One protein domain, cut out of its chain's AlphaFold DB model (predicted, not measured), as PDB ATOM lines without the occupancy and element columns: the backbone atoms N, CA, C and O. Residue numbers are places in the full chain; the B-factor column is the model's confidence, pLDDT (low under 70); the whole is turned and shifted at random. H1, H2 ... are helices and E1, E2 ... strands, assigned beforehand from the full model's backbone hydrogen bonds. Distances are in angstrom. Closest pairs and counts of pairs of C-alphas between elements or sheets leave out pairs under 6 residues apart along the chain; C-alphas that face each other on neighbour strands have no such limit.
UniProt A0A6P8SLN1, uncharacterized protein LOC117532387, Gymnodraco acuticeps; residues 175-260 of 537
ATOM      1  N   GLY A 175     140.470 208.078 172.286       80.75
ATOM      2  CA  GLY A 175     140.262 209.477 172.672       80.75
ATOM      3  C   GLY A 175     141.454 210.383 172.338       80.75
ATOM      4  O   GLY A 175     141.295 211.593 172.191       80.75
ATOM      5  N   THR A 176     142.646 209.810 172.140       84.31
ATOM      6  CA  THR A 176     143.834 210.550 171.681       84.31
ATOM      7  C   THR A 176     143.670 211.047 170.243       84.31
ATOM      8  O   THR A 176     144.171 212.120 169.910       84.31
ATOM      9  N   VAL A 177     142.937 210.313 169.395       85.38
ATOM     10  CA  VAL A 177     142.675 210.713 168.003       85.38
ATOM     11  C   VAL A 177     141.804 211.970 167.961       85.38
ATOM     12  O   VAL A 177     142.099 212.885 167.200       85.38
ATOM     13  N   ASP A 178     140.802 212.081 168.836       84.38
ATOM     14  CA  ASP A 178     139.960 213.283 168.929       84.38
ATOM     15  C   ASP A 178     140.750 214.511 169.399       84.38
ATOM     16  O   ASP A 178     140.545 215.624 168.913       84.38
ATOM     17  N   VAL A 179     141.703 214.310 170.313       85.12
ATOM     18  CA  VAL A 179     142.629 215.371 170.730       85.12
ATOM     19  C   VAL A 179     143.514 215.804 169.561       85.12
ATOM     20  O   VAL A 179     143.702 217.001 169.364       85.12
ATOM     21  N   LEU A 180     144.027 214.859 168.765       85.00
ATOM     22  CA  LEU A 180     144.813 215.172 167.570       85.00
ATOM     23  C   LEU A 180     143.992 215.966 166.553       85.00
ATOM     24  O   LEU A 180     144.465 217.012 166.121       85.00
ATOM     25  N   ARG A 181     142.757 215.546 166.249       86.62
ATOM     26  CA  ARG A 181     141.837 216.311 165.388       86.62
ATOM     27  C   ARG A 181     141.675 217.740 165.891       86.62
ATOM     28  O   ARG A 181     141.936 218.681 165.157       86.62
ATOM     29  N   SER A 182     141.388 217.915 167.183       83.06
ATOM     30  CA  SER A 182     141.242 219.250 167.771       83.06
ATOM     31  C   SER A 182     142.517 220.098 167.693       83.06
ATOM     32  O   SER A 182     142.410 221.320 167.601       83.06
ATOM     33  N   ILE A 183     143.705 219.496 167.788       80.69
ATOM     34  CA  ILE A 183     144.981 220.214 167.646       80.69
ATOM     35  C   ILE A 183     145.190 220.638 166.191       80.69
ATOM     36  O   ILE A 183     145.643 221.760 165.954       80.69
ATOM     37  N   LEU A 184     144.855 219.764 165.240       82.50
ATOM     38  CA  LEU A 184     144.981 220.045 163.816       82.50
ATOM     39  C   LEU A 184     143.976 221.126 163.378       82.50
ATOM     40  O   LEU A 184     144.369 222.137 162.806       82.50
ATOM     41  N   ASP A 185     142.712 221.016 163.771       76.75
ATOM     42  CA  ASP A 185     141.668 221.985 163.411       76.75
ATOM     43  C   ASP A 185     141.895 223.378 164.024       76.75
ATOM     44  O   ASP A 185     141.481 224.400 163.472       76.75
ATOM     45  N   ALA A 186     142.555 223.451 165.185       68.56
ATOM     46  CA  ALA A 186     142.839 224.712 165.869       68.56
ATOM     47  C   ALA A 186     144.056 225.467 165.298       68.56
ATOM     48  O   ALA A 186     144.295 226.621 165.677       68.56
ATOM     49  N   GLY A 187     144.851 224.835 164.430       56.31
ATOM     50  CA  GLY A 187     146.142 225.345 163.985       56.31
ATOM     51  C   GLY A 187     146.165 225.759 162.518       56.31
ATOM     52  O   GLY A 187     146.065 224.929 161.628       56.31
ATOM     53  N   GLY A 188     146.456 227.033 162.246       55.59
ATOM     54  CA  GLY A 188     147.126 227.400 160.996       55.59
ATOM     55  C   GLY A 188     148.584 226.951 161.087       55.59
ATOM     56  O   GLY A 188     149.433 227.726 161.530       55.59
ATOM     57  N   PHE A 189     148.877 225.684 160.789       60.62
ATOM     58  CA  PHE A 189     150.241 225.167 160.878       60.62
ATOM     59  C   PHE A 189     151.056 225.585 159.652       60.62
ATOM     60  O   PHE A 189     150.958 225.006 158.582       60.62
ATOM     61  N   SER A 190     151.918 226.580 159.842       58.00
ATOM     62  CA  SER A 190     153.186 226.653 159.121       58.00
ATOM     63  C   SER A 190     154.288 226.276 160.111       58.00
ATOM     64  O   SER A 190     154.774 227.133 160.859       58.00
ATOM     65  N   LEU A 191     154.636 224.991 160.200       69.12
ATOM     66  CA  LEU A 191     155.740 224.548 161.053       69.12
ATOM     67  C   LEU A 191     157.020 224.512 160.221       69.12
ATOM     68  O   LEU A 191     157.208 223.615 159.405       69.12
ATOM     69  N   ALA A 192     157.913 225.475 160.437       69.38
ATOM     70  CA  ALA A 192     159.243 225.437 159.843       69.38
ATOM     71  C   ALA A 192     160.071 224.320 160.504       69.38
ATOM     72  O   ALA A 192     160.436 224.428 161.676       69.38
ATOM     73  N   LEU A 193     160.361 223.248 159.762       70.25
ATOM     74  CA  LEU A 193     161.285 222.181 160.178       70.25
ATOM     75  C   LEU A 193     162.750 222.590 159.969       70.25
ATOM     76  O   LEU A 193     163.659 221.993 160.542       70.25
ATOM     77  N   GLY A 194     162.976 223.631 159.169       65.81
ATOM     78  CA  GLY A 194     164.279 224.214 158.895       65.81
ATOM     79  C   GLY A 194     164.151 225.527 158.116       65.81
ATOM     80  O   GLY A 194     163.045 226.038 157.948       65.81
ATOM     81  N   PRO A 195     165.265 226.085 157.615       58.97
ATOM     82  CA  PRO A 195     165.254 227.331 156.843       58.97
ATOM     83  C   PRO A 195     164.598 227.197 155.458       58.97
ATOM     84  O   PRO A 195     164.294 228.213 154.840       58.97
ATOM     85  N   THR A 196     164.402 225.967 154.973       63.09
ATOM     86  CA  THR A 196     163.885 225.645 153.630       63.09
ATOM     87  C   THR A 196     162.604 224.828 153.620       63.09
ATOM     88  O   THR A 196     161.962 224.743 152.581       63.09
ATOM     89  N   VAL A 197     162.241 224.199 154.740       71.19
ATOM     90  CA  VAL A 197     161.134 223.239 154.791       71.19
ATOM     91  C   VAL A 197     160.101 223.729 155.784       71.19
ATOM     92  O   VAL A 197     160.377 223.822 156.983       71.19
ATOM     93  N   ASN A 198     158.906 223.995 155.272       74.12
ATOM     94  CA  ASN A 198     157.732 224.324 156.059       74.12
ATOM     95  C   ASN A 198     156.696 223.222 155.866       74.12
ATOM     96  O   ASN A 198     156.330 222.921 154.735       74.12
ATOM     97  N   VAL A 199     156.191 222.667 156.963       77.50
ATOM     98  CA  VAL A 199     154.959 221.880 156.929       77.50
ATOM     99  C   VAL A 199     153.818 222.862 156.733       77.50
ATOM    100  O   VAL A 199     153.589 223.716 157.593       77.50
ATOM    101  N   THR A 200     153.171 222.772 155.580       76.31
ATOM    102  CA  THR A 200     152.041 223.611 155.163       76.31
ATOM    103  C   THR A 200     150.713 223.000 155.568       76.31
ATOM    104  O   THR A 200     149.764 223.724 155.872       76.31
ATOM    105  N   HIS A 201     150.649 221.668 155.571       77.19
ATOM    106  CA  HIS A 201     149.439 220.938 155.862       77.19
ATOM    107  C   HIS A 201     149.714 219.626 156.609       77.19
ATOM    108  O   HIS A 201     150.731 218.978 156.379       77.19
ATOM    109  N   ILE A 202     148.818 219.255 157.524       82.62
ATOM    110  CA  ILE A 202     148.812 217.968 158.220       82.62
ATOM    111  C   ILE A 202     147.356 217.518 158.289       82.62
ATOM    112  O   ILE A 202     146.529 218.236 158.850       82.62
ATOM    113  N   THR A 203     147.070 216.327 157.767       84.56
ATOM    114  CA  THR A 203     145.727 215.737 157.784       84.56
ATOM    115  C   THR A 203     145.788 214.269 158.163       84.56
ATOM    116  O   THR A 203     146.733 213.556 157.833       84.56
ATOM    117  N   ILE A 204     144.767 213.826 158.894       88.75
ATOM    118  CA  ILE A 204     144.536 212.415 159.186       88.75
ATOM    119  C   ILE A 204     143.724 211.860 158.019       88.75
ATOM    120  O   ILE A 204     142.691 212.421 157.678       88.75
ATOM    121  N   THR A 205     144.183 210.778 157.396       91.50
ATOM    122  CA  THR A 205     143.475 210.169 156.254       91.50
ATOM    123  C   THR A 205     142.724 208.905 156.654       91.50
ATOM    124  O   THR A 205     141.670 208.600 156.103       91.50
ATOM    125  N   THR A 206     143.267 208.158 157.618       92.88
ATOM    126  CA  THR A 206     142.813 206.814 157.985       92.88
ATOM    127  C   THR A 206     142.831 206.642 159.494       92.88
ATOM    128  O   THR A 206     143.828 206.946 160.147       92.88
ATOM    129  N   VAL A 207     141.756 206.087 160.048       92.31
ATOM    130  CA  VAL A 207     141.656 205.735 161.467       92.31
ATOM    131  C   VAL A 207     141.263 204.272 161.603       92.31
ATOM    132  O   VAL A 207     140.178 203.859 161.192       92.31
ATOM    133  N   CYS A 208     142.143 203.486 162.219       92.12
ATOM    134  CA  CYS A 208     141.906 202.083 162.533       92.12
ATOM    135  C   CYS A 208     141.621 201.902 164.024       92.12
ATOM    136  O   CYS A 208     142.341 202.429 164.871       92.12
ATOM    137  N   TYR A 209     140.596 201.120 164.355       89.56
ATOM    138  CA  TYR A 209     140.243 200.795 165.735       89.56
ATOM    139  C   TYR A 209     139.864 199.318 165.879       89.56
ATOM    140  O   TYR A 209     139.399 198.696 164.920       89.56
ATOM    141  N   PRO A 210     140.072 198.717 167.063       89.00
ATOM    142  CA  PRO A 210     139.660 197.342 167.309       89.00
ATOM    143  C   PRO A 210     138.130 197.227 167.251       89.00
ATOM    144  O   PRO A 210     137.413 197.976 167.915       89.00
ATOM    145  N   ASN A 211     137.630 196.265 166.478       86.25
ATOM    146  CA  ASN A 211     136.214 195.930 166.371       86.25
ATOM    147  C   ASN A 211     136.035 194.416 166.569       86.25
ATOM    148  O   ASN A 211     136.252 193.606 165.664       86.25
ATOM    149  N   GLY A 212     135.688 194.025 167.799       85.19
ATOM    150  CA  GLY A 212     135.624 192.620 168.201       85.19
ATOM    151  C   GLY A 212     137.014 191.984 168.264       85.19
ATOM    152  O   GLY A 212     137.869 192.432 169.024       85.19
ATOM    153  N   THR A 213     137.231 190.919 167.490       80.50
ATOM    154  CA  THR A 213     138.531 190.226 167.385       80.50
ATOM    155  C   THR A 213     139.419 190.762 166.263       80.50
ATOM    156  O   THR A 213     140.568 190.344 166.161       80.50
ATOM    157  N   ASN A 214     138.891 191.656 165.425       86.44
ATOM    158  CA  ASN A 214     139.577 192.223 164.266       86.44
ATOM    159  C   ASN A 214     139.747 193.739 164.434       86.44
ATOM    160  O   ASN A 214     139.404 194.318 165.466       86.44
ATOM    161  N   PHE A 215     140.276 194.387 163.401       90.31
ATOM    162  CA  PHE A 215     140.346 195.840 163.298       90.31
ATOM    163  C   PHE A 215     139.396 196.326 162.214       90.31
ATOM    164  O   PHE A 215     139.187 195.640 161.223       90.31
ATOM    165  N   GLN A 216     138.847 197.519 162.385       93.88
ATOM    166  CA  GLN A 216     138.119 198.219 161.340       93.88
ATOM    167  C   GLN A 216     138.833 199.538 161.057       93.88
ATOM    168  O   GLN A 216     139.103 200.300 161.983       93.88
ATOM    169  N   CYS A 217     139.150 199.788 159.789       94.88
ATOM    170  CA  CYS A 217     139.835 200.993 159.337       94.88
ATOM    171  C   CYS A 217     138.897 201.832 158.480       94.88
ATOM    172  O   CYS A 217     138.404 201.361 157.455       94.88
ATOM    173  N   ARG A 218     138.654 203.073 158.900       94.88
ATOM    174  CA  ARG A 218     137.782 204.034 158.216       94.88
ATOM    175  C   ARG A 218     138.574 205.223 157.702       94.88
ATOM    176  O   ARG A 218     139.517 205.655 158.364       94.88
ATOM    177  N   CYS A 219     138.168 205.738 156.552       94.94
ATOM    178  CA  CYS A 219     138.710 206.967 155.996       94.94
ATOM    179  C   CYS A 219     138.084 208.200 156.651       94.94
ATOM    180  O   CYS A 219     136.921 208.171 157.059       94.94
ATOM    181  N   GLU A 220     138.868 209.270 156.750       91.81
ATOM    182  CA  GLU A 220     138.358 210.606 157.069       91.81
ATOM    183  C   GLU A 220     137.593 211.198 155.876       91.81
ATOM    184  O   GLU A 220     137.657 210.689 154.751       91.81
ATOM    185  N   GLU A 221     136.834 212.268 156.122       83.69
ATOM    186  CA  GLU A 221     136.052 212.931 155.076       83.69
ATOM    187  C   GLU A 221     136.948 213.326 153.891       83.69
ATOM    188  O   GLU A 221     138.041 213.852 154.081       83.69
ATOM    189  N   GLN A 222     136.469 213.101 152.661       86.06
ATOM    190  CA  GLN A 222     137.204 213.315 151.400       86.06
ATOM    191  C   GLN A 222     138.312 212.300 151.091       86.06
ATOM    192  O   GLN A 222     139.003 212.471 150.090       86.06
ATOM    193  N   TYR A 223     138.464 211.233 151.874       92.38
ATOM    194  CA  TYR A 223     139.385 210.137 151.579       92.38
ATOM    195  C   TYR A 223     138.625 208.827 151.382       92.38
ATOM    196  O   TYR A 223     137.565 208.604 151.964       92.38
ATOM    197  N   VAL A 224     139.171 207.942 150.552       94.38
ATOM    198  CA  VAL A 224     138.563 206.650 150.225       94.38
ATOM    199  C   VAL A 224     139.610 205.552 150.095       94.38
ATOM    200  O   VAL A 224     140.773 205.785 149.749       94.38
ATOM    201  N   TRP A 225     139.182 204.319 150.330       94.75
ATOM    202  CA  TRP A 225     139.937 203.138 149.950       94.75
ATOM    203  C   TRP A 225     139.726 202.827 148.470       94.75
ATOM    204  O   TRP A 225     138.615 202.915 147.943       94.75
ATOM    205  N   SER A 226     140.800 202.404 147.801       92.25
ATOM    206  CA  SER A 226     140.717 201.887 146.433       92.25
ATOM    207  C   SER A 226     139.906 200.588 146.375       92.25
ATOM    208  O   SER A 226     139.921 199.806 147.329       92.25
ATOM    209  N   LEU A 227     139.289 200.289 145.223       91.62
ATOM    210  CA  LEU A 227     138.566 199.028 144.994       91.62
ATOM    211  C   LEU A 227     139.374 197.789 145.398       91.62
ATOM    212  O   LEU A 227     138.840 196.845 145.976       91.62
ATOM    213  N   SER A 228     140.673 197.789 145.084       92.31
ATOM    214  CA  SER A 228     141.571 196.680 145.409       92.31
ATOM    215  C   SER A 228     141.635 196.449 146.917       92.31
ATOM    216  O   SER A 228     141.505 195.313 147.376       92.31
ATOM    217  N   ASN A 229     141.762 197.524 147.696       93.00
ATOM    218  CA  ASN A 229     141.821 197.447 149.153       93.00
ATOM    219  C   ASN A 229     140.472 197.014 149.726       93.00
ATOM    220  O   ASN A 229     140.439 196.134 150.585       93.00
ATOM    221  N   CYS A 230     139.371 197.547 149.193       94.38
ATOM    222  CA  CYS A 230     138.013 197.145 149.560       94.38
ATOM    223  C   CYS A 230     137.791 195.638 149.377       94.38
ATOM    224  O   CYS A 230     137.255 194.973 150.261       94.38
ATOM    225  N   ASN A 231     138.250 195.076 148.260       93.25
ATOM    226  CA  ASN A 231     138.105 193.649 147.979       93.25
ATOM    227  C   ASN A 231     139.072 192.785 148.798       93.25
ATOM    228  O   ASN A 231     138.692 191.722 149.281       93.25
ATOM    229  N   THR A 232     140.315 193.238 148.963       93.44
ATOM    230  CA  THR A 232     141.379 192.473 149.636       93.44
ATOM    231  C   THR A 232     141.148 192.381 151.140       93.44
ATOM    232  O   THR A 232     141.282 191.312 151.728       93.44
ATOM    233  N   TYR A 233     140.791 193.503 151.760       93.25
ATOM    234  CA  TYR A 233     140.633 193.630 153.210       93.25
ATOM    235  C   TYR A 233     139.167 193.544 153.662       93.25
ATOM    236  O   TYR A 233     138.880 193.578 154.859       93.25
ATOM    237  N   GLY A 234     138.245 193.408 152.705       93.19
ATOM    238  CA  GLY A 234     136.806 193.319 152.916       93.19
ATOM    239  C   GLY A 234     136.203 194.651 153.351       93.19
ATOM    240  O   GLY A 234     136.404 195.079 154.489       93.19
ATOM    241  N   ALA A 235     135.417 195.273 152.473       94.94
ATOM    242  CA  ALA A 235     134.703 196.507 152.779       94.94
ATOM    243  C   ALA A 235     133.736 196.321 153.962       94.94
ATOM    244  O   ALA A 235     133.137 195.253 154.128       94.94
ATOM    245  N   CYS A 236     133.609 197.342 154.811       93.94
ATOM    246  CA  CYS A 236     132.629 197.342 155.906       93.94
ATOM    247  C   CYS A 236     131.390 198.204 155.622       93.94
ATOM    248  O   CYS A 236     130.427 198.170 156.390       93.94
ATOM    249  N   ASP A 237     131.432 198.957 154.528       93.06
ATOM    250  CA  ASP A 237     130.363 199.755 153.950       93.06
ATOM    251  C   ASP A 237     130.142 199.374 152.478       93.06
ATOM    252  O   ASP A 237     130.833 198.514 151.920       93.06
ATOM    253  N   ASP A 238     129.127 199.982 151.866       92.69
ATOM    254  CA  ASP A 238     128.823 199.761 150.460       92.69
ATOM    255  C   ASP A 238     129.962 200.286 149.579       92.69
ATOM    256  O   ASP A 238     130.484 201.384 149.781       92.69
ATOM    257  N   ILE A 239     130.326 199.503 148.564       89.69
ATOM    258  CA  ILE A 239     131.281 199.937 147.546       89.69
ATOM    259  C   ILE A 239     130.527 200.821 146.550       89.69
ATOM    260  O   ILE A 239     129.647 200.342 145.831       89.69
ATOM    261  N   ILE A 240     130.888 202.100 146.494       83.81
ATOM    262  CA  ILE A 240     130.300 203.104 145.601       83.81
ATOM    263  C   ILE A 240     131.417 203.652 144.709       83.81
ATOM    264  O   ILE A 240     132.513 203.950 145.182       83.81
ATOM    265  N   ASP A 241     131.161 203.739 143.403       82.94
ATOM    266  CA  ASP A 241     132.115 204.252 142.407       82.94
ATOM    267  C   ASP A 241     133.506 203.595 142.481       82.94
ATOM    268  O   ASP A 241     134.537 204.251 142.363       82.94
ATOM    269  N   ASN A 242     133.542 202.270 142.674       83.69
ATOM    270  CA  ASN A 242     134.776 201.488 142.830       83.69
ATOM    271  C   ASN A 242     135.651 201.930 144.020       83.69
ATOM    272  O   ASN A 242     136.867 201.736 144.025       83.69
ATOM    273  N   THR A 243     135.044 202.514 145.043       92.12
ATOM    274  CA  THR A 243     135.718 202.916 146.276       92.12
ATOM    275  C   THR A 243     134.868 202.536 147.482       92.12
ATOM    276  O   THR A 243     133.677 202.257 147.348       92.12
ATOM    277  N   CYS A 244     135.475 202.471 148.659       93.81
ATOM    278  CA  CYS A 244     134.757 202.261 149.915       93.81
ATOM    279  C   CYS A 244     135.326 203.185 150.994       93.81
ATOM    280  O   CYS A 244     136.500 203.561 150.945       93.81
ATOM    281  N   GLY A 245     134.506 203.568 151.969       94.44
ATOM    282  CA  GLY A 245     134.940 204.391 153.097       94.44
ATOM    283  C   GLY A 245     135.590 203.569 154.210       94.44
ATOM    284  O   GLY A 245     136.199 204.133 155.124       94.44
ATOM    285  N   CYS A 246     135.485 202.236 154.162       96.00
ATOM    286  CA  CYS A 246     135.898 201.380 155.264       96.00
ATOM    287  C   CYS A 246     136.344 199.966 154.862       96.00
ATOM    288  O   CYS A 246     135.723 199.335 154.013       96.00
ATOM    289  N   ILE A 247     137.333 199.412 155.577       96.62
ATOM    290  CA  ILE A 247     137.785 198.010 155.470       96.62
ATOM    291  C   ILE A 247     137.869 197.304 156.839       96.62
ATOM    292  O   ILE A 247     137.997 197.950 157.881       96.62
ATOM    293  N   ASN A 248     137.827 195.966 156.851       94.62
ATOM    294  CA  ASN A 248     137.773 195.125 158.061       94.62
ATOM    295  C   ASN A 248     139.137 194.567 158.526       94.62
ATOM    296  O   ASN A 248     139.192 193.561 159.244       94.62
ATOM    297  N   SER A 249     140.243 195.208 158.140       91.50
ATOM    298  CA  SER A 249     141.582 194.871 158.635       91.50
ATOM    299  C   SER A 249     142.581 196.009 158.426       91.50
ATOM    300  O   SER A 249     142.372 196.860 157.566       91.50
ATOM    301  N   ILE A 250     143.690 195.984 159.172       92.00
ATOM    302  CA  ILE A 250     144.828 196.892 158.963       92.00
ATOM    303  C   ILE A 250     145.658 196.384 157.769       92.00
ATOM    304  O   ILE A 250     146.105 195.233 157.812       92.00
ATOM    305  N   PRO A 251     145.892 197.203 156.727       90.75
ATOM    306  CA  PRO A 251     146.744 196.822 155.604       90.75
ATOM    307  C   PRO A 251     148.182 196.524 156.038       90.75
ATOM    308  O   PRO A 251     148.863 197.366 156.616       90.75
ATOM    309  N   THR A 252     148.689 195.332 155.725       85.81
ATOM    310  CA  THR A 252     150.042 194.908 156.141       85.81
ATOM    311  C   THR A 252     151.165 195.582 155.353       85.81
ATOM    312  O   THR A 252     152.329 195.492 155.728       85.81
ATOM    313  N   ASN A 253     150.827 196.214 154.232       83.69
ATOM    314  CA  ASN A 253     151.740 196.941 153.355       83.69
ATOM    315  C   ASN A 253     151.764 198.454 153.634       83.69
ATOM    316  O   ASN A 253     152.325 199.194 152.831       83.69
ATOM    317  N   GLY A 254     151.144 198.911 154.730       83.00
ATOM    318  CA  GLY A 254     151.106 200.329 155.099       83.00
ATOM    319  C   GLY A 254     150.237 201.187 154.176       83.00
ATOM    320  O   GLY A 254     150.409 202.400 154.129       83.00
ATOM    321  N   GLN A 255     149.321 200.583 153.412       88.88
ATOM    322  CA  GLN A 255     148.358 201.346 152.621       88.88
ATOM    323  C   GLN A 255     147.395 202.118 153.522       88.88
ATOM    324  O   GLN A 255     146.936 201.616 154.546       88.88
ATOM    325  N   TYR A 256     147.033 203.311 153.070       91.56
ATOM    326  CA  TYR A 256     146.118 204.228 153.736       91.56
ATOM    327  C   TYR A 256     145.082 204.758 152.730       91.56
ATOM    328  O   TYR A 256     145.178 204.512 151.523       91.56
ATOM    329  N   CYS A 257     144.058 205.442 153.231       93.50
ATOM    330  CA  CYS A 257     143.038 206.082 152.416       93.50
ATOM    331  C   CYS A 257     143.633 207.212 151.579       93.50
ATOM    332  O   CYS A 257     144.312 208.097 152.095       93.50
ATOM    333  N   VAL A 258     143.325 207.215 150.290       89.38
ATOM    334  CA  VAL A 258     143.787 208.246 149.357       89.38
ATOM    335  C   VAL A 258     142.711 209.315 149.190       89.38
ATOM    336  O   VAL A 258     141.535 209.000 149.392       89.38
ATOM    337  N   PRO A 259     143.066 210.563 148.836       88.19
ATOM    338  CA  PRO A 259     142.074 211.581 148.524       88.19
ATOM    339  C   PRO A 259     141.074 211.040 147.505       88.19
ATOM    340  O   PRO A 259     141.459 210.446 146.493       88.19
ATOM    341  N   GLN A 260     139.787 211.229 147.775       82.00
ATOM    342  CA  GLN A 260     138.736 210.939 146.824       82.00
ATOM    343  C   GLN A 260     139.008 211.805 145.604       82.00
ATOM    344  O   GLN A 260     138.949 213.034 145.668       82.00
TER     345      GLN A 260
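This is residues 175 to 260 of the 537 residues of the protein "uncharacterized protein LOC117532387" of Gymnodraco acuticeps (UniProt A0A6P8SLN1). With little regular structure, a hairpin, E1 and E2, and the short strand E3, followed directly by H2, are tied by short antiparallel pairings of E2 and E3 to the long unnamed stretch of residues 234 to 260; residues 186 to 205 reach out from H1 and fold back to E1. Under half of the 86 printed residues lie in named elements, H1, E1, E2, E3, H2 in order, mixed in class. The whole is loose, radius of gyration of the C-alphas 15.2 A, spanning 44 by 27 by 22 A.

H1, residues 175 to 185, is 15.6 A long from C-alpha 175 at (140.262, 209.477, 172.672). E1 is residues 206 to 211, E2 214 to 219, E3 223 to 226. H2, residues 227 to 233, ends with C-alpha 233 at (140.633, 193.630, 153.210).

H1 and H2 are apart. E1 and E2 are an antiparallel hairpin, with N 207 and O 218 within hydrogen-bond range at 2.8 A. E3 pairs with no named strand. In H1 and H2 every O i to N i+4 pair is within hydrogen-bond range.

H1 to E1 is a long link; pLDDT is under 70 in residues 186 to 192 and 194 to 196.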